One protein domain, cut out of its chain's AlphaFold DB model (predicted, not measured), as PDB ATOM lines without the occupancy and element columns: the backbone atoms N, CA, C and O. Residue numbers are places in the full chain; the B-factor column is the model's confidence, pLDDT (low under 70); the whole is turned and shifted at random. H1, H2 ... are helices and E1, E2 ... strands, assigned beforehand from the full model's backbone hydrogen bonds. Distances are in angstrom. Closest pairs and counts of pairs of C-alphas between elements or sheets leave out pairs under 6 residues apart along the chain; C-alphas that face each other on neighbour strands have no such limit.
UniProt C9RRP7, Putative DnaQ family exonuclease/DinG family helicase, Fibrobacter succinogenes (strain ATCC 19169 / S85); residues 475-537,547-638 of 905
ATOM      1  N   ARG A 475     -37.169  43.542  40.741       85.50
ATOM      2  CA  ARG A 475     -38.618  43.330  40.645       85.50
ATOM      3  C   ARG A 475     -39.202  42.685  41.897       85.50
ATOM      4  O   ARG A 475     -40.306  43.033  42.287       85.50
ATOM      5  N   ASN A 476     -38.498  41.745  42.524       80.50
ATOM      6  CA  ASN A 476     -38.972  41.101  43.747       80.50
ATOM      7  C   ASN A 476     -39.049  42.093  44.910       80.50
ATOM      8  O   ASN A 476     -39.995  42.017  45.684       80.50
ATOM      9  N   ILE A 477     -38.112  43.042  44.999       80.31
ATOM     10  CA  ILE A 477     -38.163  44.118  45.996       80.31
ATOM     11  C   ILE A 477     -39.290  45.096  45.637       80.31
ATOM     12  O   ILE A 477     -40.156  45.355  46.469       80.31
ATOM     13  N   ALA A 478     -39.343  45.569  44.390       83.38
ATOM     14  CA  ALA A 478     -40.357  46.514  43.921       83.38
ATOM     15  C   ALA A 478     -41.789  45.972  44.082       83.38
ATOM     16  O   ALA A 478     -42.660  46.686  44.564       83.38
ATOM     17  N   LYS A 479     -42.019  44.681  43.813       78.12
ATOM     18  CA  LYS A 479     -43.320  44.018  44.003       78.12
ATOM     19  C   LYS A 479     -43.835  44.029  45.439       78.12
ATOM     20  O   LYS A 479     -45.039  43.906  45.632       78.12
ATOM     21  N   THR A 480     -42.950  44.117  46.435       74.06
ATOM     22  CA  THR A 480     -43.389  44.262  47.835       74.06
ATOM     23  C   THR A 480     -43.968  45.647  48.109       74.06
ATOM     24  O   THR A 480     -44.829  45.788  48.974       74.06
ATOM     25  N   LEU A 481     -43.528  46.658  47.354       79.38
ATOM     26  CA  LEU A 481     -44.046  48.019  47.424       79.38
ATOM     27  C   LEU A 481     -45.315  48.172  46.583       79.38
ATOM     28  O   LEU A 481     -46.297  48.730  47.071       79.38
ATOM     29  N   GLU A 482     -45.297  47.621  45.367       79.06
ATOM     30  CA  GLU A 482     -46.384  47.708  44.393       79.06
ATOM     31  C   GLU A 482     -46.457  46.443  43.504       79.06
ATOM     32  O   GLU A 482     -45.596  46.203  42.648       79.06
ATOM     33  N   PRO A 483     -47.476  45.585  43.674       69.00
ATOM     34  CA  PRO A 483     -47.735  44.447  42.805       69.00
ATOM     35  C   PRO A 483     -48.121  44.892  41.388       69.00
ATOM     36  O   PRO A 483     -48.915  45.798  41.183       69.00
ATOM     37  N   SER A 484     -47.628  44.176  40.375       55.44
ATOM     38  CA  SER A 484     -47.768  44.531  38.949       55.44
ATOM     39  C   SER A 484     -49.206  44.535  38.383       55.44
ATOM     40  O   SER A 484     -49.375  44.747  37.182       55.44
ATOM     41  N   LYS A 485     -50.236  44.229  39.181       54.69
ATOM     42  CA  LYS A 485     -51.641  44.320  38.764       54.69
ATOM     43  C   LYS A 485     -52.199  45.622  39.328       54.69
ATOM     44  O   LYS A 485     -52.243  45.777  40.537       54.69
ATOM     45  N   ALA A 486     -52.618  46.526  38.446       46.59
ATOM     46  CA  ALA A 486     -53.296  47.761  38.819       46.59
ATOM     47  C   ALA A 486     -54.512  47.436  39.705       46.59
ATOM     48  O   ALA A 486     -55.530  46.954  39.208       46.59
ATOM     49  N   GLY A 487     -54.376  47.640  41.014       49.28
ATOM     50  CA  GLY A 487     -55.431  47.372  41.981       49.28
ATOM     51  C   GLY A 487     -54.896  47.189  43.394       49.28
ATOM     52  O   GLY A 487     -54.405  46.117  43.706       49.28
ATOM     53  N   GLY A 488     -55.028  48.238  44.215       55.75
ATOM     54  CA  GLY A 488     -55.285  48.208  45.667       55.75
ATOM     55  C   GLY A 488     -54.330  47.493  46.632       55.75
ATOM     56  O   GLY A 488     -54.490  47.675  47.836       55.75
ATOM     57  N   ASP A 489     -53.361  46.722  46.152       61.81
ATOM     58  CA  ASP A 489     -52.547  45.821  46.967       61.81
ATOM     59  C   ASP A 489     -51.093  46.330  47.076       61.81
ATOM     60  O   ASP A 489     -50.613  47.061  46.212       61.81
ATOM     61  N   GLY A 490     -50.365  45.935  48.126       70.31
ATOM     62  CA  GLY A 490     -48.958  46.312  48.352       70.31
ATOM     63  C   GLY A 490     -48.739  47.360  49.443       70.31
ATOM     64  O   GLY A 490     -49.682  47.980  49.929       70.31
ATOM     65  N   LEU A 491     -47.473  47.566  49.831       76.12
ATOM     66  CA  LEU A 491     -47.129  48.440  50.958       76.12
ATOM     67  C   LEU A 491     -47.565  49.894  50.730       76.12
ATOM     68  O   LEU A 491     -48.038  50.545  51.657       76.12
ATOM     69  N   ILE A 492     -47.437  50.410  49.503       83.94
ATOM     70  CA  ILE A 492     -47.829  51.793  49.191       83.94
ATOM     71  C   ILE A 492     -49.350  51.950  49.257       83.94
ATOM     72  O   ILE A 492     -49.841  52.919  49.834       83.94
ATOM     73  N   ALA A 493     -50.099  50.980  48.727       81.50
ATOM     74  CA  ALA A 493     -51.557  50.982  48.794       81.50
ATOM     75  C   ALA A 493     -52.059  50.843  50.241       81.50
ATOM     76  O   ALA A 493     -53.009  51.514  50.641       81.50
ATOM     77  N   GLU A 494     -51.375  50.039  51.059       78.06
ATOM     78  CA  GLU A 494     -51.668  49.926  52.485       78.06
ATOM     79  C   GLU A 494     -51.417  51.250  53.219       78.06
ATOM     80  O   GLU A 494     -52.275  51.690  53.989       78.06
ATOM     81  N   ILE A 495     -50.292  51.925  52.948       83.50
ATOM     82  CA  ILE A 495     -50.016  53.266  53.485       83.50
ATOM     83  C   ILE A 495     -51.132  54.229  53.072       83.50
ATOM     84  O   ILE A 495     -51.701  54.888  53.939       83.50
ATOM     85  N   ALA A 496     -51.496  54.259  51.786       85.62
ATOM     86  CA  ALA A 496     -52.576  55.100  51.272       85.62
ATOM     87  C   ALA A 496     -53.911  54.833  51.987       85.62
ATOM     88  O   ALA A 496     -54.566  55.773  52.423       85.62
ATOM     89  N   SER A 497     -54.277  53.566  52.216       83.38
ATOM     90  CA  SER A 497     -55.529  53.196  52.899       83.38
ATOM     91  C   SER A 497     -55.614  53.659  54.361       83.38
ATOM     92  O   SER A 497     -56.708  53.821  54.903       83.38
ATOM     93  N   ARG A 498     -54.460  53.859  55.011       83.62
ATOM     94  CA  ARG A 498     -54.345  54.279  56.416       83.62
ATOM     95  C   ARG A 498     -54.124  55.785  56.570       83.62
ATOM     96  O   ARG A 498     -54.174  56.289  57.692       83.62
ATOM     97  N   ILE A 499     -53.868  56.506  55.478       85.44
ATOM     98  CA  ILE A 499     -53.769  57.964  55.490       85.44
ATOM     99  C   ILE A 499     -55.190  58.557  55.591       85.44
ATOM    100  O   ILE A 499     -56.086  58.141  54.860       85.44
ATOM    101  N   PRO A 500     -55.429  59.553  56.467       82.38
ATOM    102  CA  PRO A 500     -56.724  60.227  56.540       82.38
ATOM    103  C   PRO A 500     -57.117  60.873  55.204       82.38
ATOM    104  O   PRO A 500     -56.304  61.563  54.586       82.38
ATOM    105  N   ALA A 501     -58.384  60.730  54.803       78.56
ATOM    106  CA  ALA A 501     -58.922  61.287  53.553       78.56
ATOM    107  C   ALA A 501     -58.756  62.820  53.428       78.56
ATOM    108  O   ALA A 501     -58.759  63.366  52.330       78.56
ATOM    109  N   GLU A 502     -58.566  63.515  54.550       81.44
ATOM    110  CA  GLU A 502     -58.350  64.965  54.648       81.44
ATOM    111  C   GLU A 502     -56.948  65.418  54.196       81.44
ATOM    112  O   GLU A 502     -56.675  66.616  54.186       81.44
ATOM    113  N   LYS A 503     -56.054  64.487  53.826       84.31
ATOM    114  CA  LYS A 503     -54.694  64.772  53.337       84.31
ATOM    115  C   LYS A 503     -54.499  64.307  51.888       84.31
ATOM    116  O   LYS A 503     -53.824  63.295  51.651       84.31
ATOM    117  N   PRO A 504     -55.078  65.012  50.900       86.75
ATOM    118  CA  PRO A 504     -54.954  64.646  49.491       86.75
ATOM    119  C   PRO A 504     -53.506  64.728  48.991       86.75
ATOM    120  O   PRO A 504     -53.106  63.908  48.169       86.75
ATOM    121  N   GLU A 505     -52.680  65.630  49.539       89.31
ATOM    122  CA  GLU A 505     -51.268  65.736  49.153       89.31
ATOM    123  C   GLU A 505     -50.454  64.459  49.431       89.31
ATOM    124  O   GLU A 505     -49.520  64.152  48.692       89.31
ATOM    125  N   LEU A 506     -50.800  63.684  50.467       87.12
ATOM    126  CA  LEU A 506     -50.101  62.433  50.787       87.12
ATOM    127  C   LEU A 506     -50.532  61.282  49.876       87.12
ATOM    128  O   LEU A 506     -49.702  60.446  49.520       87.12
ATOM    129  N   HIS A 507     -51.804  61.266  49.474       87.88
ATOM    130  CA  HIS A 507     -52.306  60.318  48.483       87.88
ATOM    131  C   HIS A 507     -51.632  60.557  47.124       87.88
ATOM    132  O   HIS A 507     -51.124  59.616  46.524       87.88
ATOM    133  N   GLU A 508     -51.484  61.821  46.709       90.94
ATOM    134  CA  GLU A 508     -50.765  62.181  45.478       90.94
ATOM    135  C   GLU A 508     -49.285  61.750  45.514       90.94
ATOM    136  O   GLU A 508     -48.724  61.340  44.496       90.94
ATOM    137  N   ILE A 509     -48.627  61.816  46.679       91.38
ATOM    138  CA  ILE A 509     -47.255  61.308  46.840       91.38
ATOM    139  C   ILE A 509     -47.209  59.783  46.682       91.38
ATOM    140  O   ILE A 509     -46.274  59.283  46.056       91.38
ATOM    141  N   CYS A 510     -48.191  59.053  47.220       89.31
ATOM    142  CA  CYS A 510     -48.281  57.600  47.058       89.31
ATOM    143  C   CYS A 510     -48.449  57.222  45.578       89.31
ATOM    144  O   CYS A 510     -47.696  56.387  45.083       89.31
ATOM    145  N   ASP A 511     -49.345  57.899  44.856       89.00
ATOM    146  CA  ASP A 511     -49.576  57.656  43.426       89.00
ATOM    147  C   ASP A 511     -48.317  57.929  42.586       89.00
ATOM    148  O   ASP A 511     -47.930  57.115  41.747       89.00
ATOM    149  N   LYS A 512     -47.621  59.044  42.852       92.25
ATOM    150  CA  LYS A 512     -46.366  59.391  42.161       92.25
ATOM    151  C   LYS A 512     -45.226  58.429  42.478       92.25
ATOM    152  O   LYS A 512     -44.395  58.161  41.610       92.25
ATOM    153  N   LEU A 513     -45.153  57.935  43.714       92.19
ATOM    154  CA  LEU A 513     -44.170  56.929  44.105       92.19
ATOM    155  C   LEU A 513     -44.397  55.626  43.330       92.19
ATOM    156  O   LEU A 513     -43.443  55.094  42.762       92.19
ATOM    157  N   SER A 514     -45.645  55.161  43.275       88.75
ATOM    158  CA  SER A 514     -46.050  53.987  42.501       88.75
ATOM    159  C   SER A 514     -45.722  54.152  41.011       88.75
ATOM    160  O   SER A 514     -44.995  53.355  40.419       88.75
ATOM    161  N   GLU A 515     -46.122  55.273  40.402       90.12
ATOM    162  CA  GLU A 515     -45.812  55.562  38.997       90.12
ATOM    163  C   GLU A 515     -44.298  55.534  38.716       90.12
ATOM    164  O   GLU A 515     -43.847  54.896  37.759       90.12
ATOM    165  N   ALA A 516     -43.495  56.167  39.579       92.00
ATOM    166  CA  ALA A 516     -42.042  56.198  39.439       92.00
ATOM    167  C   ALA A 516     -41.400  54.806  39.584       92.00
ATOM    168  O   ALA A 516     -40.469  54.479  38.839       92.00
ATOM    169  N   LEU A 517     -41.893  53.959  40.496       90.62
ATOM    170  CA  LEU A 517     -41.434  52.572  40.636       90.62
ATOM    171  C   LEU A 517     -41.803  51.727  39.412       90.62
ATOM    172  O   LEU A 517     -40.958  50.984  38.903       90.62
ATOM    173  N   GLY A 518     -43.018  51.892  38.886       89.31
ATOM    174  CA  GLY A 518     -43.457  51.251  37.649       89.31
ATOM    175  C   GLY A 518     -42.608  51.655  36.439       89.31
ATOM    176  O   GLY A 518     -42.216  50.802  35.634       89.31
ATOM    177  N   GLU A 519     -42.264  52.939  36.305       91.44
ATOM    178  CA  GLU A 519     -41.365  53.414  35.246       91.44
ATOM    179  C   GLU A 519     -39.918  52.946  35.433       91.44
ATOM    180  O   GLU A 519     -39.259  52.606  34.443       91.44
ATOM    181  N   ALA A 520     -39.434  52.830  36.672       92.62
ATOM    182  CA  ALA A 520     -38.139  52.225  36.962       92.62
ATOM    183  C   ALA A 520     -38.104  50.737  36.559       92.62
ATOM    184  O   ALA A 520     -37.169  50.318  35.871       92.62
ATOM    185  N   GLU A 521     -39.134  49.943  36.885       91.19
ATOM    186  CA  GLU A 521     -39.230  48.536  36.455       91.19
ATOM    187  C   GLU A 521     -39.238  48.425  34.923       91.19
ATOM    188  O   GLU A 521     -38.485  47.630  34.350       91.19
ATOM    189  N   LYS A 522     -40.032  49.257  34.234       91.38
ATOM    190  CA  LYS A 522     -40.070  49.306  32.762       91.38
ATOM    191  C   LYS A 522     -38.719  49.708  32.169       91.38
ATOM    192  O   LYS A 522     -38.290  49.125  31.172       91.38
ATOM    193  N   ALA A 523     -38.036  50.697  32.746       92.81
ATOM    194  CA  ALA A 523     -36.713  51.127  32.299       92.81
ATOM    195  C   ALA A 523     -35.678  50.006  32.454       92.81
ATOM    196  O   ALA A 523     -34.936  49.727  31.508       92.81
ATOM    197  N   LEU A 524     -35.690  49.308  33.592       92.81
ATOM    198  CA  LEU A 524     -34.828  48.155  33.837       92.81
ATOM    199  C   LEU A 524     -35.138  47.003  32.874       92.81
ATOM    200  O   LEU A 524     -34.227  46.392  32.312       92.81
ATOM    201  N   HIS A 525     -36.417  46.730  32.615       91.62
ATOM    202  CA  HIS A 525     -36.829  45.736  31.624       91.62
ATOM    203  C   HIS A 525     -36.299  46.092  30.232       91.62
ATOM    204  O   HIS A 525     -35.676  45.254  29.578       91.62
ATOM    205  N   ARG A 526     -36.457  47.349  29.792       90.94
ATOM    206  CA  ARG A 526     -35.905  47.838  28.514       90.94
ATOM    207  C   ARG A 526     -34.383  47.674  28.446       90.94
ATOM    208  O   ARG A 526     -33.879  47.281  27.392       90.94
ATOM    209  N   PHE A 527     -33.669  47.943  29.538       92.25
ATOM    210  CA  PHE A 527     -32.220  47.754  29.644       92.25
ATOM    211  C   PHE A 527     -31.820  46.292  29.379       92.25
ATOM    212  O   PHE A 527     -31.072  46.022  28.437       92.25
ATOM    213  N   PHE A 528     -32.398  45.336  30.111       91.00
ATOM    214  CA  PHE A 528     -32.109  43.909  29.917       91.00
ATOM    215  C   PHE A 528     -32.555  43.387  28.540       91.00
ATOM    216  O   PHE A 528     -31.852  42.592  27.912       91.00
ATOM    217  N   MET A 529     -33.676  43.884  28.004       89.19
ATOM    218  CA  MET A 529     -34.132  43.552  26.648       89.19
ATOM    219  C   MET A 529     -33.150  44.002  25.566       89.19
ATOM    220  O   MET A 529     -32.959  43.279  24.586       89.19
ATOM    221  N   LYS A 530     -32.524  45.179  25.708       88.12
ATOM    222  CA  LYS A 530     -31.492  45.646  24.767       88.12
ATOM    223  C   LYS A 530     -30.278  44.718  24.774       88.12
ATOM    224  O   LYS A 530     -29.843  44.300  23.700       88.12
ATOM    225  N   ILE A 531     -29.807  44.337  25.965       87.19
ATOM    226  CA  ILE A 531     -28.698  43.386  26.137       87.19
ATOM    227  C   ILE A 531     -29.033  42.058  25.447       87.19
ATOM    228  O   ILE A 531     -28.322  41.638  24.533       87.19
ATOM    229  N   GLY A 532     -30.165  41.442  25.799       84.69
ATOM    230  CA  GLY A 532     -30.561  40.150  25.237       84.69
ATOM    231  C   GLY A 532     -30.780  40.180  23.718       84.69
ATOM    232  O   GLY A 532     -30.355  39.262  23.018       84.69
ATOM    233  N   LYS A 533     -31.351  41.261  23.158       82.94
ATOM    234  CA  LYS A 533     -31.486  41.433  21.696       82.94
ATOM    235  C   LYS A 533     -30.133  41.469  20.984       82.94
ATOM    236  O   LYS A 533     -30.017  40.931  19.883       82.94
ATOM    237  N   LYS A 534     -29.124  42.118  21.570       80.69
ATOM    238  CA  LYS A 534     -27.781  42.209  20.979       80.69
ATOM    239  C   LYS A 534     -27.042  40.874  21.079       80.69
ATOM    240  O   LYS A 534     -26.464  40.431  20.089       80.69
ATOM    241  N   LEU A 535     -27.166  40.183  22.209       78.69
ATOM    242  CA  LEU A 535     -26.603  38.846  22.421       78.69
ATOM    243  C   LEU A 535     -27.221  37.794  21.491       78.69
ATOM    244  O   LEU A 535     -26.501  36.983  20.911       78.69
ATOM    245  N   ALA A 536     -28.535  37.854  21.251       75.38
ATOM    246  CA  ALA A 536     -29.215  36.965  20.308       75.38
ATOM    247  C   ALA A 536     -28.688  37.095  18.864       75.38
ATOM    248  O   ALA A 536     -28.703  36.115  18.118       75.38
ATOM    249  N   LYS A 537     -28.193  38.278  18.471       70.62
ATOM    250  CA  LYS A 537     -27.551  38.504  17.162       70.62
ATOM    251  C   LYS A 537     -26.126  37.951  17.092       70.62
ATOM    252  O   LYS A 537     -25.648  37.658  16.004       70.62
ATOM    253  N   TYR A 547     -17.180  40.748  29.914       80.75
ATOM    254  CA  TYR A 547     -17.007  42.100  29.384       80.75
ATOM    255  C   TYR A 547     -15.961  42.858  30.203       80.75
ATOM    256  O   TYR A 547     -15.747  42.562  31.378       80.75
ATOM    257  N   THR A 548     -15.261  43.803  29.576       76.81
ATOM    258  CA  THR A 548     -14.185  44.570  30.235       76.81
ATOM    259  C   THR A 548     -14.493  46.059  30.294       76.81
ATOM    260  O   THR A 548     -14.072  46.737  31.231       76.81
ATOM    261  N   ASN A 549     -15.254  46.565  29.325       79.25
ATOM    262  CA  ASN A 549     -15.727  47.940  29.266       79.25
ATOM    263  C   ASN A 549     -17.182  48.033  29.734       79.25
ATOM    264  O   ASN A 549     -17.835  47.027  30.009       79.25
ATOM    265  N   SER A 550     -17.699  49.256  29.842       84.19
ATOM    266  CA  SER A 550     -19.063  49.478  30.312       84.19
ATOM    267  C   SER A 550     -20.102  48.772  29.436       84.19
ATOM    268  O   SER A 550     -19.939  48.625  28.220       84.19
ATOM    269  N   ILE A 551     -21.226  48.397  30.049       83.38
ATOM    270  CA  ILE A 551     -22.358  47.785  29.341       83.38
ATOM    271  C   ILE A 551     -22.889  48.707  28.236       83.38
ATOM    272  O   ILE A 551     -23.277  48.232  27.169       83.38
ATOM    273  N   LEU A 552     -22.850  50.024  28.449       81.50
ATOM    274  CA  LEU A 552     -23.194  50.999  27.418       81.50
ATOM    275  C   LEU A 552     -22.253  50.894  26.207       81.50
ATOM    276  O   LEU A 552     -22.731  50.857  25.076       81.50
ATOM    277  N   ALA A 553     -20.939  50.807  26.430       78.94
ATOM    278  CA  ALA A 553     -19.953  50.738  25.353       78.94
ATOM    279  C   ALA A 553     -20.030  49.417  24.569       78.94
ATOM    280  O   ALA A 553     -19.966  49.423  23.341       78.94
ATOM    281  N   GLU A 554     -20.189  48.283  25.255       80.38
ATOM    282  CA  GLU A 554     -20.189  46.969  24.597       80.38
ATOM    283  C   GLU A 554     -21.570  46.568  24.062       80.38
ATOM    284  O   GLU A 554     -21.674  45.981  22.980       80.38
ATOM    285  N   TYR A 555     -22.648  46.928  24.768       82.81
ATOM    286  CA  TYR A 555     -24.007  46.445  24.501       82.81
ATOM    287  C   TYR A 555     -25.032  47.542  24.172       82.81
ATOM    288  O   TYR A 555     -26.174  47.200  23.875       82.81
ATOM    289  N   GLU A 556     -24.649  48.826  24.141       82.25
ATOM    290  CA  GLU A 556     -25.541  49.972  23.835       82.25
ATOM    291  C   GLU A 556     -26.783  50.056  24.749       82.25
ATOM    292  O   GLU A 556     -27.807  50.667  24.419       82.25
ATOM    293  N   ALA A 557     -26.714  49.410  25.913       83.75
ATOM    294  CA  ALA A 557     -27.754  49.459  26.922       83.75
ATOM    295  C   ALA A 557     -27.394  50.544  27.940       83.75
ATOM    296  O   ALA A 557     -26.405  50.428  28.661       83.75
ATOM    297  N   ASP A 558     -28.190  51.611  27.955       88.56
ATOM    298  CA  ASP A 558     -27.960  52.773  28.806       88.56
ATOM    299  C   ASP A 558     -28.535  52.557  30.218       88.56
ATOM    300  O   ASP A 558     -29.752  52.380  30.347       88.56
ATOM    301  N   PRO A 559     -27.694  52.556  31.272       90.50
ATOM    302  CA  PRO A 559     -28.159  52.492  32.653       90.50
ATOM    303  C   PRO A 559     -28.834  53.792  33.132       90.50
ATOM    304  O   PRO A 559     -29.613  53.738  34.084       90.50
ATOM    305  N   ALA A 560     -28.573  54.945  32.501       91.56
ATOM    306  CA  ALA A 560     -28.944  56.258  33.037       91.56
ATOM    307  C   ALA A 560     -30.457  56.435  33.223       91.56
ATOM    308  O   ALA A 560     -30.891  56.909  34.270       91.56
ATOM    309  N   THR A 561     -31.270  55.986  32.259       91.12
ATOM    310  CA  THR A 561     -32.735  56.100  32.349       91.12
ATOM    311  C   THR A 561     -33.293  55.381  33.577       91.12
ATOM    312  O   THR A 561     -34.200  55.886  34.229       91.12
ATOM    313  N   PHE A 562     -32.768  54.200  33.912       93.44
ATOM    314  CA  PHE A 562     -33.212  53.461  35.095       93.44
ATOM    315  C   PHE A 562     -32.802  54.174  36.390       93.44
ATOM    316  O   PHE A 562     -33.625  54.324  37.293       93.44
ATOM    317  N   LEU A 563     -31.561  54.668  36.454       93.38
ATOM    318  CA  LEU A 563     -31.050  55.415  37.605       93.38
ATOM    319  C   LEU A 563     -31.845  56.704  37.855       93.38
ATOM    320  O   LEU A 563     -32.120  57.046  39.003       93.38
ATOM    321  N   GLU A 564     -32.248  57.412  36.801       93.75
ATOM    322  CA  GLU A 564     -33.084  58.613  36.901       93.75
ATOM    323  C   GLU A 564     -34.462  58.300  37.503       93.75
ATOM    324  O   GLU A 564     -34.855  58.921  38.491       93.75
ATOM    325  N   GLN A 565     -35.165  57.291  36.972       92.69
ATOM    326  CA  GLN A 565     -36.484  56.898  37.487       92.69
ATOM    327  C   GLN A 565     -36.417  56.414  38.938       92.69
ATOM    328  O   GLN A 565     -37.272  56.758  39.753       92.69
ATOM    329  N   TYR A 566     -35.360  55.682  39.294       92.69
ATOM    330  CA  TYR A 566     -35.120  55.298  40.677       92.69
ATOM    331  C   TYR A 566     -34.926  56.509  41.603       92.69
ATOM    332  O   TYR A 566     -35.533  56.571  42.671       92.69
ATOM    333  N   ASN A 567     -34.103  57.485  41.210       93.75
ATOM    334  CA  ASN A 567     -33.876  58.682  42.023       93.75
ATOM    335  C   ASN A 567     -35.175  59.480  42.240       93.75
ATOM    336  O   ASN A 567     -35.387  59.999  43.337       93.75
ATOM    337  N   ASN A 568     -36.063  59.519  41.240       93.56
ATOM    338  CA  ASN A 568     -37.398  60.103  41.381       93.56
ATOM    339  C   ASN A 568     -38.235  59.349  42.426       93.56
ATOM    340  O   ASN A 568     -38.767  59.972  43.346       93.56
ATOM    341  N   ALA A 569     -38.296  58.014  42.335       93.12
ATOM    342  CA  ALA A 569     -38.998  57.176  43.310       93.12
ATOM    343  C   ALA A 569     -38.442  57.370  44.733       93.12
ATOM    344  O   ALA A 569     -39.206  57.582  45.674       93.12
ATOM    345  N   ARG A 570     -37.111  57.395  44.897       94.44
ATOM    346  CA  ARG A 570     -36.460  57.682  46.186       94.44
ATOM    347  C   ARG A 570     -36.888  59.032  46.754       94.44
ATOM    348  O   ARG A 570     -37.267  59.100  47.918       94.44
ATOM    349  N   GLY A 571     -36.906  60.078  45.929       93.94
ATOM    350  CA  GLY A 571     -37.339  61.408  46.358       93.94
ATOM    351  C   GLY A 571     -38.798  61.461  46.832       93.94
ATOM    352  O   GLY A 571     -39.110  62.210  47.757       93.94
ATOM    353  N   PHE A 572     -39.705  60.678  46.236       94.06
ATOM    354  CA  PHE A 572     -41.089  60.575  46.721       94.06
ATOM    355  C   PHE A 572     -41.200  59.764  48.013       94.06
ATOM    356  O   PHE A 572     -41.913  60.184  48.924       94.06
ATOM    357  N   ALA A 573     -40.459  58.661  48.132       92.00
ATOM    358  CA  ALA A 573     -40.439  57.861  49.350       92.00
ATOM    359  C   ALA A 573     -39.903  58.657  50.552       92.00
ATOM    360  O   ALA A 573     -40.537  58.661  51.604       92.00
ATOM    361  N   GLU A 574     -38.806  59.406  50.390       92.62
ATOM    362  CA  GLU A 574     -38.250  60.275  51.440       92.62
ATOM    363  C   GLU A 574     -39.268  61.328  51.910       92.62
ATOM    364  O   GLU A 574     -39.439  61.546  53.112       92.62
ATOM    365  N   LYS A 575     -40.000  61.950  50.972       92.75
ATOM    366  CA  LYS A 575     -41.083  62.896  51.296       92.75
ATOM    367  C   LYS A 575     -42.213  62.223  52.072       92.75
ATOM    368  O   LYS A 575     -42.707  62.805  53.036       92.75
ATOM    369  N   LEU A 576     -42.609  61.015  51.669       89.94
ATOM    370  CA  LEU A 576     -43.668  60.257  52.331       89.94
ATOM    371  C   LEU A 576     -43.263  59.872  53.757       89.94
ATOM    372  O   LEU A 576     -44.029  60.110  54.690       89.94
ATOM    373  N   VAL A 577     -42.045  59.353  53.943       88.44
ATOM    374  CA  VAL A 577     -41.487  58.997  55.256       88.44
ATOM    375  C   VAL A 577     -41.437  60.221  56.172       88.44
ATOM    376  O   VAL A 577     -41.926  60.170  57.300       88.44
ATOM    377  N   ALA A 578     -40.932  61.355  55.678       88.38
ATOM    378  CA  ALA A 578     -40.861  62.591  56.455       88.38
ATOM    379  C   ALA A 578     -42.249  63.118  56.864       88.38
ATOM    380  O   ALA A 578     -42.444  63.533  58.007       88.38
ATOM    381  N   ALA A 579     -43.227  63.081  55.955       87.12
ATOM    382  CA  ALA A 579     -44.562  63.617  56.208       87.12
ATOM    383  C   ALA A 579     -45.430  62.720  57.115       87.12
ATOM    384  O   ALA A 579     -46.372  63.206  57.746       87.12
ATOM    385  N   THR A 580     -45.109  61.427  57.206       84.69
ATOM    386  CA  THR A 580     -45.862  60.430  57.989       84.69
ATOM    387  C   THR A 580     -45.182  60.034  59.306       84.69
ATOM    388  O   THR A 580     -45.798  59.350  60.121       84.69
ATOM    389  N   ALA A 581     -43.966  60.522  59.583       76.62
ATOM    390  CA  ALA A 581     -43.165  60.160  60.761       76.62
ATOM    391  C   ALA A 581     -43.894  60.310  62.116       76.62
ATOM    392  O   ALA A 581     -43.689  59.515  63.034       76.62
ATOM    393  N   ASN A 582     -44.772  61.311  62.239       76.38
ATOM    394  CA  ASN A 582     -45.506  61.620  63.473       76.38
ATOM    395  C   ASN A 582     -46.938  61.059  63.505       76.38
ATOM    396  O   ASN A 582     -47.683  61.356  64.435       76.38
ATOM    397  N   MET A 583     -47.349  60.277  62.504       79.38
ATOM    398  CA  MET A 583     -48.686  59.688  62.460       79.38
ATOM    399  C   MET A 583     -48.720  58.357  63.215       79.38
ATOM    400  O   MET A 583     -48.046  57.389  62.848       79.38
ATOM    401  N   ASP A 584     -49.529  58.291  64.270       67.19
ATOM    402  CA  ASP A 584     -49.741  57.048  65.009       67.19
ATOM    403  C   ASP A 584     -50.514  56.031  64.151       67.19
ATOM    404  O   ASP A 584     -51.454  56.373  63.439       67.19
ATOM    405  N   GLY A 585     -50.067  54.769  64.167       69.25
ATOM    406  CA  GLY A 585     -50.599  53.684  63.325       69.25
ATOM    407  C   GLY A 585     -49.881  53.462  61.983       69.25
ATOM    408  O   GLY A 585     -50.031  52.389  61.398       69.25
ATOM    409  N   LEU A 586     -49.051  54.415  61.529       74.62
ATOM    410  CA  LEU A 586     -48.274  54.321  60.278       74.62
ATOM    411  C   LEU A 586     -46.777  54.029  60.485       74.62
ATOM    412  O   LEU A 586     -46.128  53.518  59.576       74.62
ATOM    413  N   LYS A 587     -46.231  54.282  61.684       73.50
ATOM    414  CA  LYS A 587     -44.787  54.167  61.987       73.50
ATOM    415  C   LYS A 587     -44.139  52.849  61.534       73.50
ATOM    416  O   LYS A 587     -43.053  52.879  60.965       73.50
ATOM    417  N   GLY A 588     -44.784  51.703  61.769       70.94
ATOM    418  CA  GLY A 588     -44.234  50.391  61.390       70.94
ATOM    419  C   GLY A 588     -44.136  50.198  59.873       70.94
ATOM    420  O   GLY A 588     -43.082  49.843  59.361       70.94
ATOM    421  N   ILE A 589     -45.214  50.519  59.160       73.56
ATOM    422  CA  ILE A 589     -45.343  50.326  57.708       73.56
ATOM    423  C   ILE A 589     -44.468  51.324  56.942       73.56
ATOM    424  O   ILE A 589     -43.807  50.971  55.969       73.56
ATOM    425  N   VAL A 590     -44.393  52.568  57.415       81.88
ATOM    426  CA  VAL A 590     -43.499  53.591  56.855       81.88
ATOM    427  C   VAL A 590     -42.032  53.205  57.056       81.88
ATOM    428  O   VAL A 590     -41.214  53.395  56.159       81.88
ATOM    429  N   SER A 591     -41.694  52.604  58.200       78.50
ATOM    430  CA  SER A 591     -40.356  52.054  58.419       78.50
ATOM    431  C   SER A 591     -40.045  50.900  57.468       78.50
ATOM    432  O   SER A 591     -38.901  50.775  57.027       78.50
ATOM    433  N   ASP A 592     -41.029  50.063  57.132       76.50
ATOM    434  CA  ASP A 592     -40.851  49.026  56.117       76.50
ATOM    435  C   ASP A 592     -40.619  49.629  54.731       76.50
ATOM    436  O   ASP A 592     -39.743  49.144  54.017       76.50
ATOM    437  N   LEU A 593     -41.318  50.713  54.371       84.00
ATOM    438  CA  LEU A 593     -41.093  51.423  53.108       84.00
ATOM    439  C   LEU A 593     -39.648  51.923  53.023       84.00
ATOM    440  O   LEU A 593     -38.954  51.614  52.056       84.00
ATOM    441  N   ASP A 594     -39.177  52.631  54.049       84.50
ATOM    442  CA  ASP A 594     -37.800  53.137  54.118       84.50
ATOM    443  C   ASP A 594     -36.763  52.000  54.026       84.50
ATOM    444  O   ASP A 594     -35.780  52.058  53.279       84.50
ATOM    445  N   SER A 595     -37.050  50.883  54.696       81.31
ATOM    446  CA  SER A 595     -36.228  49.673  54.652       81.31
ATOM    447  C   SER A 595     -36.151  49.061  53.251       81.31
ATOM    448  O   SER A 595     -35.070  48.681  52.791       81.31
ATOM    449  N   ARG A 596     -37.288  48.950  52.550       83.06
ATOM    450  CA  ARG A 596     -37.344  48.454  51.167       83.06
ATOM    451  C   ARG A 596     -36.606  49.410  50.223       83.06
ATOM    452  O   ARG A 596     -35.850  48.942  49.377       83.06
ATOM    453  N   MET A 597     -36.741  50.725  50.403       88.19
ATOM    454  CA  MET A 597     -36.024  51.731  49.605       88.19
ATOM    455  C   MET A 597     -34.510  51.716  49.845       88.19
ATOM    456  O   MET A 597     -33.727  51.892  48.907       88.19
ATOM    457  N   THR A 598     -34.074  51.417  51.067       86.62
ATOM    458  CA  THR A 598     -32.659  51.168  51.376       86.62
ATOM    459  C   THR A 598     -32.141  49.924  50.645       86.62
ATOM    460  O   THR A 598     -31.044  49.928  50.090       86.62
ATOM    461  N   GLU A 599     -32.941  48.859  50.570       84.25
ATOM    462  CA  GLU A 599     -32.580  47.649  49.821       84.25
ATOM    463  C   GLU A 599     -32.472  47.909  48.311       84.25
ATOM    464  O   GLU A 599     -31.518  47.452  47.676       84.25
ATOM    465  N   ILE A 600     -33.382  48.715  47.749       89.56
ATOM    466  CA  ILE A 600     -33.262  49.179  46.362       89.56
ATOM    467  C   ILE A 600     -32.004  50.047  46.195       89.56
ATOM    468  O   ILE A 600     -31.284  49.873  45.218       89.56
ATOM    469  N   SER A 601     -31.664  50.915  47.155       91.00
ATOM    470  CA  SER A 601     -30.424  51.711  47.104       91.00
ATOM    471  C   SER A 601     -29.170  50.836  46.999       91.00
ATOM    472  O   SER A 601     -28.277  51.140  46.207       91.00
ATOM    473  N   HIS A 602     -29.103  49.734  47.753       89.50
ATOM    474  CA  HIS A 602     -27.999  48.776  47.645       89.50
ATOM    475  C   HIS A 602     -27.957  48.111  46.264       89.50
ATOM    476  O   HIS A 602     -26.896  48.079  45.641       89.50
ATOM    477  N   PHE A 603     -29.112  47.670  45.744       91.75
ATOM    478  CA  PHE A 603     -29.205  47.141  44.381       91.75
ATOM    479  C   PHE A 603     -28.694  48.150  43.343       91.75
ATOM    480  O   PHE A 603     -27.979  47.776  42.419       91.75
ATOM    481  N   ILE A 604     -29.032  49.431  43.501       93.81
ATOM    482  CA  ILE A 604     -28.619  50.505  42.593       93.81
ATOM    483  C   ILE A 604     -27.107  50.732  42.654       93.81
ATOM    484  O   ILE A 604     -26.476  50.848  41.607       93.81
ATOM    485  N   SER A 605     -26.506  50.707  43.847       93.19
ATOM    486  CA  SER A 605     -25.046  50.794  43.996       93.19
ATOM    487  C   SER A 605     -24.324  49.647  43.281       93.19
ATOM    488  O   SER A 605     -23.322  49.862  42.592       93.19
ATOM    489  N   ASP A 606     -24.847  48.427  43.398       93.12
ATOM    490  CA  ASP A 606     -24.305  47.273  42.685       93.12
ATOM    491  C   ASP A 606     -24.555  47.358  41.182       93.12
ATOM    492  O   ASP A 606     -23.665  47.035  40.393       93.12
ATOM    493  N   PHE A 607     -25.714  47.866  40.769       94.19
ATOM    494  CA  PHE A 607     -26.043  48.087  39.369       94.19
ATOM    495  C   PHE A 607     -25.093  49.086  38.713       94.19
ATOM    496  O   PHE A 607     -24.539  48.796  37.652       94.19
ATOM    497  N   GLU A 608     -24.821  50.221  39.352       93.12
ATOM    498  CA  GLU A 608     -23.839  51.194  38.868       93.12
ATOM    499  C   GLU A 608     -22.441  50.577  38.747       93.12
ATOM    500  O   GLU A 608     -21.775  50.733  37.721       93.12
ATOM    501  N   PHE A 609     -22.001  49.825  39.762       93.25
ATOM    502  CA  PHE A 609     -20.682  49.192  39.755       93.25
ATOM    503  C   PHE A 609     -20.537  48.164  38.623       93.25
ATOM    504  O   PHE A 609     -19.566  48.198  37.863       93.25
ATOM    505  N   VAL A 610     -21.515  47.266  38.493       92.81
ATOM    506  CA  VAL A 610     -21.508  46.166  37.520       92.81
ATOM    507  C   VAL A 610     -21.663  46.678  36.083       92.81
ATOM    508  O   VAL A 610     -21.074  46.102  35.165       92.81
ATOM    509  N   THR A 611     -22.415  47.763  35.865       91.06
ATOM    510  CA  THR A 611     -22.638  48.336  34.523       91.06
ATOM    511  C   THR A 611     -21.512  49.249  34.048       91.06
ATOM    512  O   THR A 611     -21.240  49.292  32.844       91.06
ATOM    513  N   LYS A 612     -20.831  49.951  34.963       90.19
ATOM    514  CA  LYS A 612     -19.675  50.796  34.635       90.19
ATOM    515  C   LYS A 612     -18.468  49.972  34.184       90.19
ATOM    516  O   LYS A 612     -17.796  50.385  33.240       90.19
ATOM    517  N   ALA A 613     -18.237  48.819  34.817       87.75
ATOM    518  CA  ALA A 613     -17.079  47.955  34.578       87.75
ATOM    519  C   ALA A 613     -15.732  48.720  34.625       87.75
ATOM    520  O   ALA A 613     -15.635  49.794  35.225       87.75
ATOM    521  N   GLY A 614     -14.673  48.165  34.027       80.31
ATOM    522  CA  GLY A 614     -13.397  48.870  33.838       80.31
ATOM    523  C   GLY A 614     -12.410  48.797  35.006       80.31
ATOM    524  O   GLY A 614     -11.493  49.615  35.087       80.31
ATOM    525  N   ARG A 615     -12.573  47.834  35.918       85.38
ATOM    526  CA  ARG A 615     -11.592  47.530  36.971       85.38
ATOM    527  C   ARG A 615     -10.787  46.285  36.617       85.38
ATOM    528  O   ARG A 615     -11.361  45.216  36.472       85.38
ATOM    529  N   ASN A 616      -9.463  46.420  36.540       84.12
ATOM    530  CA  ASN A 616      -8.562  45.316  36.182       84.12
ATOM    531  C   ASN A 616      -8.436  44.249  37.279       84.12
ATOM    532  O   ASN A 616      -8.015  43.138  36.992       84.12
ATOM    533  N   ASP A 617      -8.776  44.585  38.524       88.00
ATOM    534  CA  ASP A 617      -8.777  43.678  39.675       88.00
ATOM    535  C   ASP A 617     -10.102  42.903  39.836       88.00
ATOM    536  O   ASP A 617     -10.273  42.167  40.810       88.00
ATOM    537  N   TRP A 618     -11.034  43.059  38.888       91.81
ATOM    538  CA  TRP A 618     -12.352  42.423  38.875       91.81
ATOM    539  C   TRP A 618     -12.635  41.752  37.531       91.81
ATOM    540  O   TRP A 618     -12.154  42.174  36.481       91.81
ATOM    541  N   VAL A 619     -13.477  40.724  37.565       91.25
ATOM    542  CA  VAL A 619     -14.049  40.081  36.382       91.25
ATOM    543  C   VAL A 619     -15.524  40.418  36.309       91.25
ATOM    544  O   VAL A 619     -16.249  40.203  37.279       91.25
ATOM    545  N   PHE A 620     -15.971  40.877  35.142       91.69
ATOM    546  CA  PHE A 620     -17.375  41.148  34.867       91.69
ATOM    547  C   PHE A 620     -17.913  40.161  33.827       91.69
ATOM    548  O   PHE A 620     -17.273  39.919  32.798       91.69
ATOM    549  N   TYR A 621     -19.070  39.556  34.097       90.06
ATOM    550  CA  TYR A 621     -19.664  38.557  33.204       90.06
ATOM    551  C   TYR A 621     -21.185  38.462  33.312       90.06
ATOM    552  O   TYR A 621     -21.796  39.008  34.231       90.06
ATOM    553  N   MET A 622     -21.788  37.759  32.348       88.00
ATOM    554  CA  MET A 622     -23.226  37.498  32.284       88.00
ATOM    555  C   MET A 622     -23.546  36.000  32.337       88.00
ATOM    556  O   MET A 622     -22.910  35.208  31.635       88.00
ATOM    557  N   GLU A 623     -24.576  35.635  33.101       84.12
ATOM    558  CA  GLU A 623     -25.210  34.309  33.094       84.12
ATOM    559  C   GLU A 623     -26.545  34.341  32.341       84.12
ATOM    560  O   GLU A 623     -27.192  35.384  32.266       84.12
ATOM    561  N   GLU A 624     -26.958  33.196  31.787       72.12
ATOM    562  CA  GLU A 624     -28.204  33.026  31.012       72.12
ATOM    563  C   GLU A 624     -28.488  34.136  29.966       72.12
ATOM    564  O   GLU A 624     -29.602  34.645  29.837       72.12
ATOM    565  N   PRO A 625     -27.492  34.485  29.137       66.06
ATOM    566  CA  PRO A 625     -27.480  35.668  28.263       66.06
ATOM    567  C   PRO A 625     -28.599  35.702  27.207       66.06
ATOM    568  O   PRO A 625     -28.871  36.746  26.612       66.06
ATOM    569  N   PHE A 626     -29.218  34.555  26.916       69.00
ATOM    570  CA  PHE A 626     -30.153  34.394  25.802       69.00
ATOM    571  C   PHE A 626     -31.609  34.674  26.168       69.00
ATOM    572  O   PHE A 626     -32.414  34.907  25.266       69.00
ATOM    573  N   ASN A 627     -31.953  34.677  27.457       75.31
ATOM    574  CA  ASN A 627     -33.271  35.089  27.912       75.31
ATOM    575  C   ASN A 627     -33.136  36.420  28.660       75.31
ATOM    576  O   ASN A 627     -32.664  36.419  29.793       75.31
ATOM    577  N   PRO A 628     -33.590  37.545  28.073       75.56
ATOM    578  CA  PRO A 628     -33.500  38.870  28.685       75.56
ATOM    579  C   PRO A 628     -33.990  38.943  30.135       75.56
ATOM    580  O   PRO A 628     -33.488  39.747  30.910       75.56
ATOM    581  N   HIS A 629     -34.970  38.118  30.504       74.38
ATOM    582  CA  HIS A 629     -35.543  38.125  31.846       74.38
ATOM    583  C   HIS A 629     -34.719  37.345  32.867       74.38
ATOM    584  O   HIS A 629     -34.857  37.604  34.060       74.38
ATOM    585  N   THR A 630     -33.876  36.411  32.428       81.31
ATOM    586  CA  THR A 630     -33.054  35.592  33.327       81.31
ATOM    587  C   THR A 630     -31.575  35.960  33.296       81.31
ATOM    588  O   THR A 630     -30.818  35.425  34.102       81.31
ATOM    589  N   ILE A 631     -31.181  36.936  32.463       86.88
ATOM    590  CA  ILE A 631     -29.829  37.501  32.484       86.88
ATOM    591  C   ILE A 631     -29.489  37.964  33.901       86.88
ATOM    592  O   ILE A 631     -30.203  38.774  34.507       86.88
ATOM    593  N   LYS A 632     -28.341  37.503  34.389       89.94
ATOM    594  CA  LYS A 632     -27.707  38.026  35.598       89.94
ATOM    595  C   LYS A 632     -26.369  38.631  35.231       89.94
ATOM    596  O   LYS A 632     -25.610  38.029  34.473       89.94
ATOM    597  N   LEU A 633     -26.086  39.817  35.755       91.50
ATOM    598  CA  LEU A 633     -24.791  40.470  35.590       91.50
ATOM    599  C   LEU A 633     -24.014  40.327  36.893       91.50
ATOM    600  O   LEU A 633     -24.549  40.590  37.971       91.50
ATOM    601  N   HIS A 634     -22.761  39.909  36.785       92.12
ATOM    602  CA  HIS A 634     -21.905  39.598  37.919       92.12
ATOM    603  C   HIS A 634     -20.602  40.383  37.839       92.12
ATOM    604  O   HIS A 634     -20.045  40.576  36.758       92.12
ATOM    605  N   ALA A 635     -20.092  40.773  39.003       93.19
ATOM    606  CA  ALA A 635     -18.738  41.265  39.181       93.19
ATOM    607  C   ALA A 635     -18.069  40.506  40.331       93.19
ATOM    608  O   ALA A 635     -18.582  40.506  41.449       93.19
ATOM    609  N   LEU A 636     -16.925  39.872  40.074       91.88
ATOM    610  CA  LEU A 636     -16.161  39.127  41.078       91.88
ATOM    611  C   LEU A 636     -14.756  39.717  41.229       91.88
ATOM    612  O   LEU A 636     -14.124  40.005  40.210       91.88
ATOM    613  N   PRO A 637     -14.231  39.872  42.455       91.62
ATOM    614  CA  PRO A 637     -12.832  40.237  42.635       91.62
ATOM    615  C   PRO A 637     -11.933  39.085  42.166       91.62
ATOM    616  O   PRO A 637     -12.202  37.924  42.474       91.62
ATOM    617  N   LEU A 638     -10.842  39.394  41.460       89.44
ATOM    618  CA  LEU A 638      -9.867  38.381  41.030       89.44
ATOM    619  C   LEU A 638      -9.163  37.725  42.226       89.44
ATOM    620  O   LEU A 638      -8.977  36.512  42.253       89.44
TER     621      LEU A 638
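What this domain is: This is residues 475 to 537 and 547 to 638 of the 905 residues of the protein "Putative DnaQ family exonuclease/DinG family helicase" of Fibrobacter succinogenes (strain ATCC 19169 / S85) (UniProt C9RRP7). The model is an elongated four-cornered bundle of nearly aligned helices: the long helix H3 and helix H6 are at opposite corners, H5 fills the corner between them on one side, and the short helices H1 and H2, following each other in one line, fill the other over part of the length. At one end, the short helix H4 bridges H3 and H6, and a hairpin of two strands, E1 and E2, packs on the last turns of H6. The printed part has 155 residues, with six named helices followed by two named strands in the order H1 H2 H3 H4 H5 H6 E1 E2; the class is mostly helix and the sheet is antiparallel. The whole is only just compact, close to loose, with a radius of gyration of the C-alphas of 17.9 A and spans of 54 by 30 by 20 A.

Where its parts are: H1, residues 475 to 481, begins with C-alpha 475 at (-38.618, 43.330, 40.645). H2 is residues 491 to 498. H3, residues 504 to 537, is 49.8 A long and ends with C-alpha 537 at (-27.551, 38.504, 17.162). H4 is residues 551 to 555. H5, residues 560 to 580, is 30.4 A long, and H6, residues 587 to 612, is 37.3 A long. E1, residues 618 to 623, and E2, residues 632 to 637, measure 16.3 A and 16.6 A; C-alpha 637 is at (-12.832, 40.237, 42.635).

How they stand to each other: H3 and H6 are both hubs, touching four helices each, and are apart from each other. H5 touches H3 at a shallow tilt of 22 degrees, opposite ways, the closest C-alphas being those of Ala 520 and Gln 565, 5.0 A apart. H5 and H6 form a helical hairpin at 19 degrees, closest at the C-alphas of Val 577 and Val 590, 6.0 A. H2 and H3 form another, closest at Ala 496 and His 507, 5.9 A between C-alphas. H1 touches residues 593 to 600 of H6, with the C-alphas of Ile 477 and Arg 596 6.8 A apart. H1 and H2 are both apart from H5. H4 only just touches H3 and only just touches H6, with 3 pairs of C-alphas within 8 A each; its closest C-alphas are Tyr 555 to Ile 531, 5.8 A, and Ile 551 to Thr 611, 5.2 A. The hairpin E1 and E2 is antiparallel, with N 619 and O 636 at 2.8 A and N 634 and O 621 at 2.9 A, within hydrogen-bond range. The closest C-alphas of H6 and E2, those of Val 610 and Ala 635, are 5.9 A apart. Every O i to N i+4 pair is within hydrogen-bond range in H2, H4, H5 and H6; H3 has 29 of 30, and H1 has 1 of 3, with 3 of 4 O i to N i+3 pairs.

The domain as a whole: The two C-alphas farthest apart, those of Glu 502 and Leu 638, are 56.9 A apart. Residues 538 to 546 are not printed, and C-alphas 537 and 547 are 16.5 A apart across this cut. Of the links that are printed whole, none is long. The mean pLDDT of the printed part is 84.3, and residues 483 to 489, 584 to 585 and 625 to 626 are under 70.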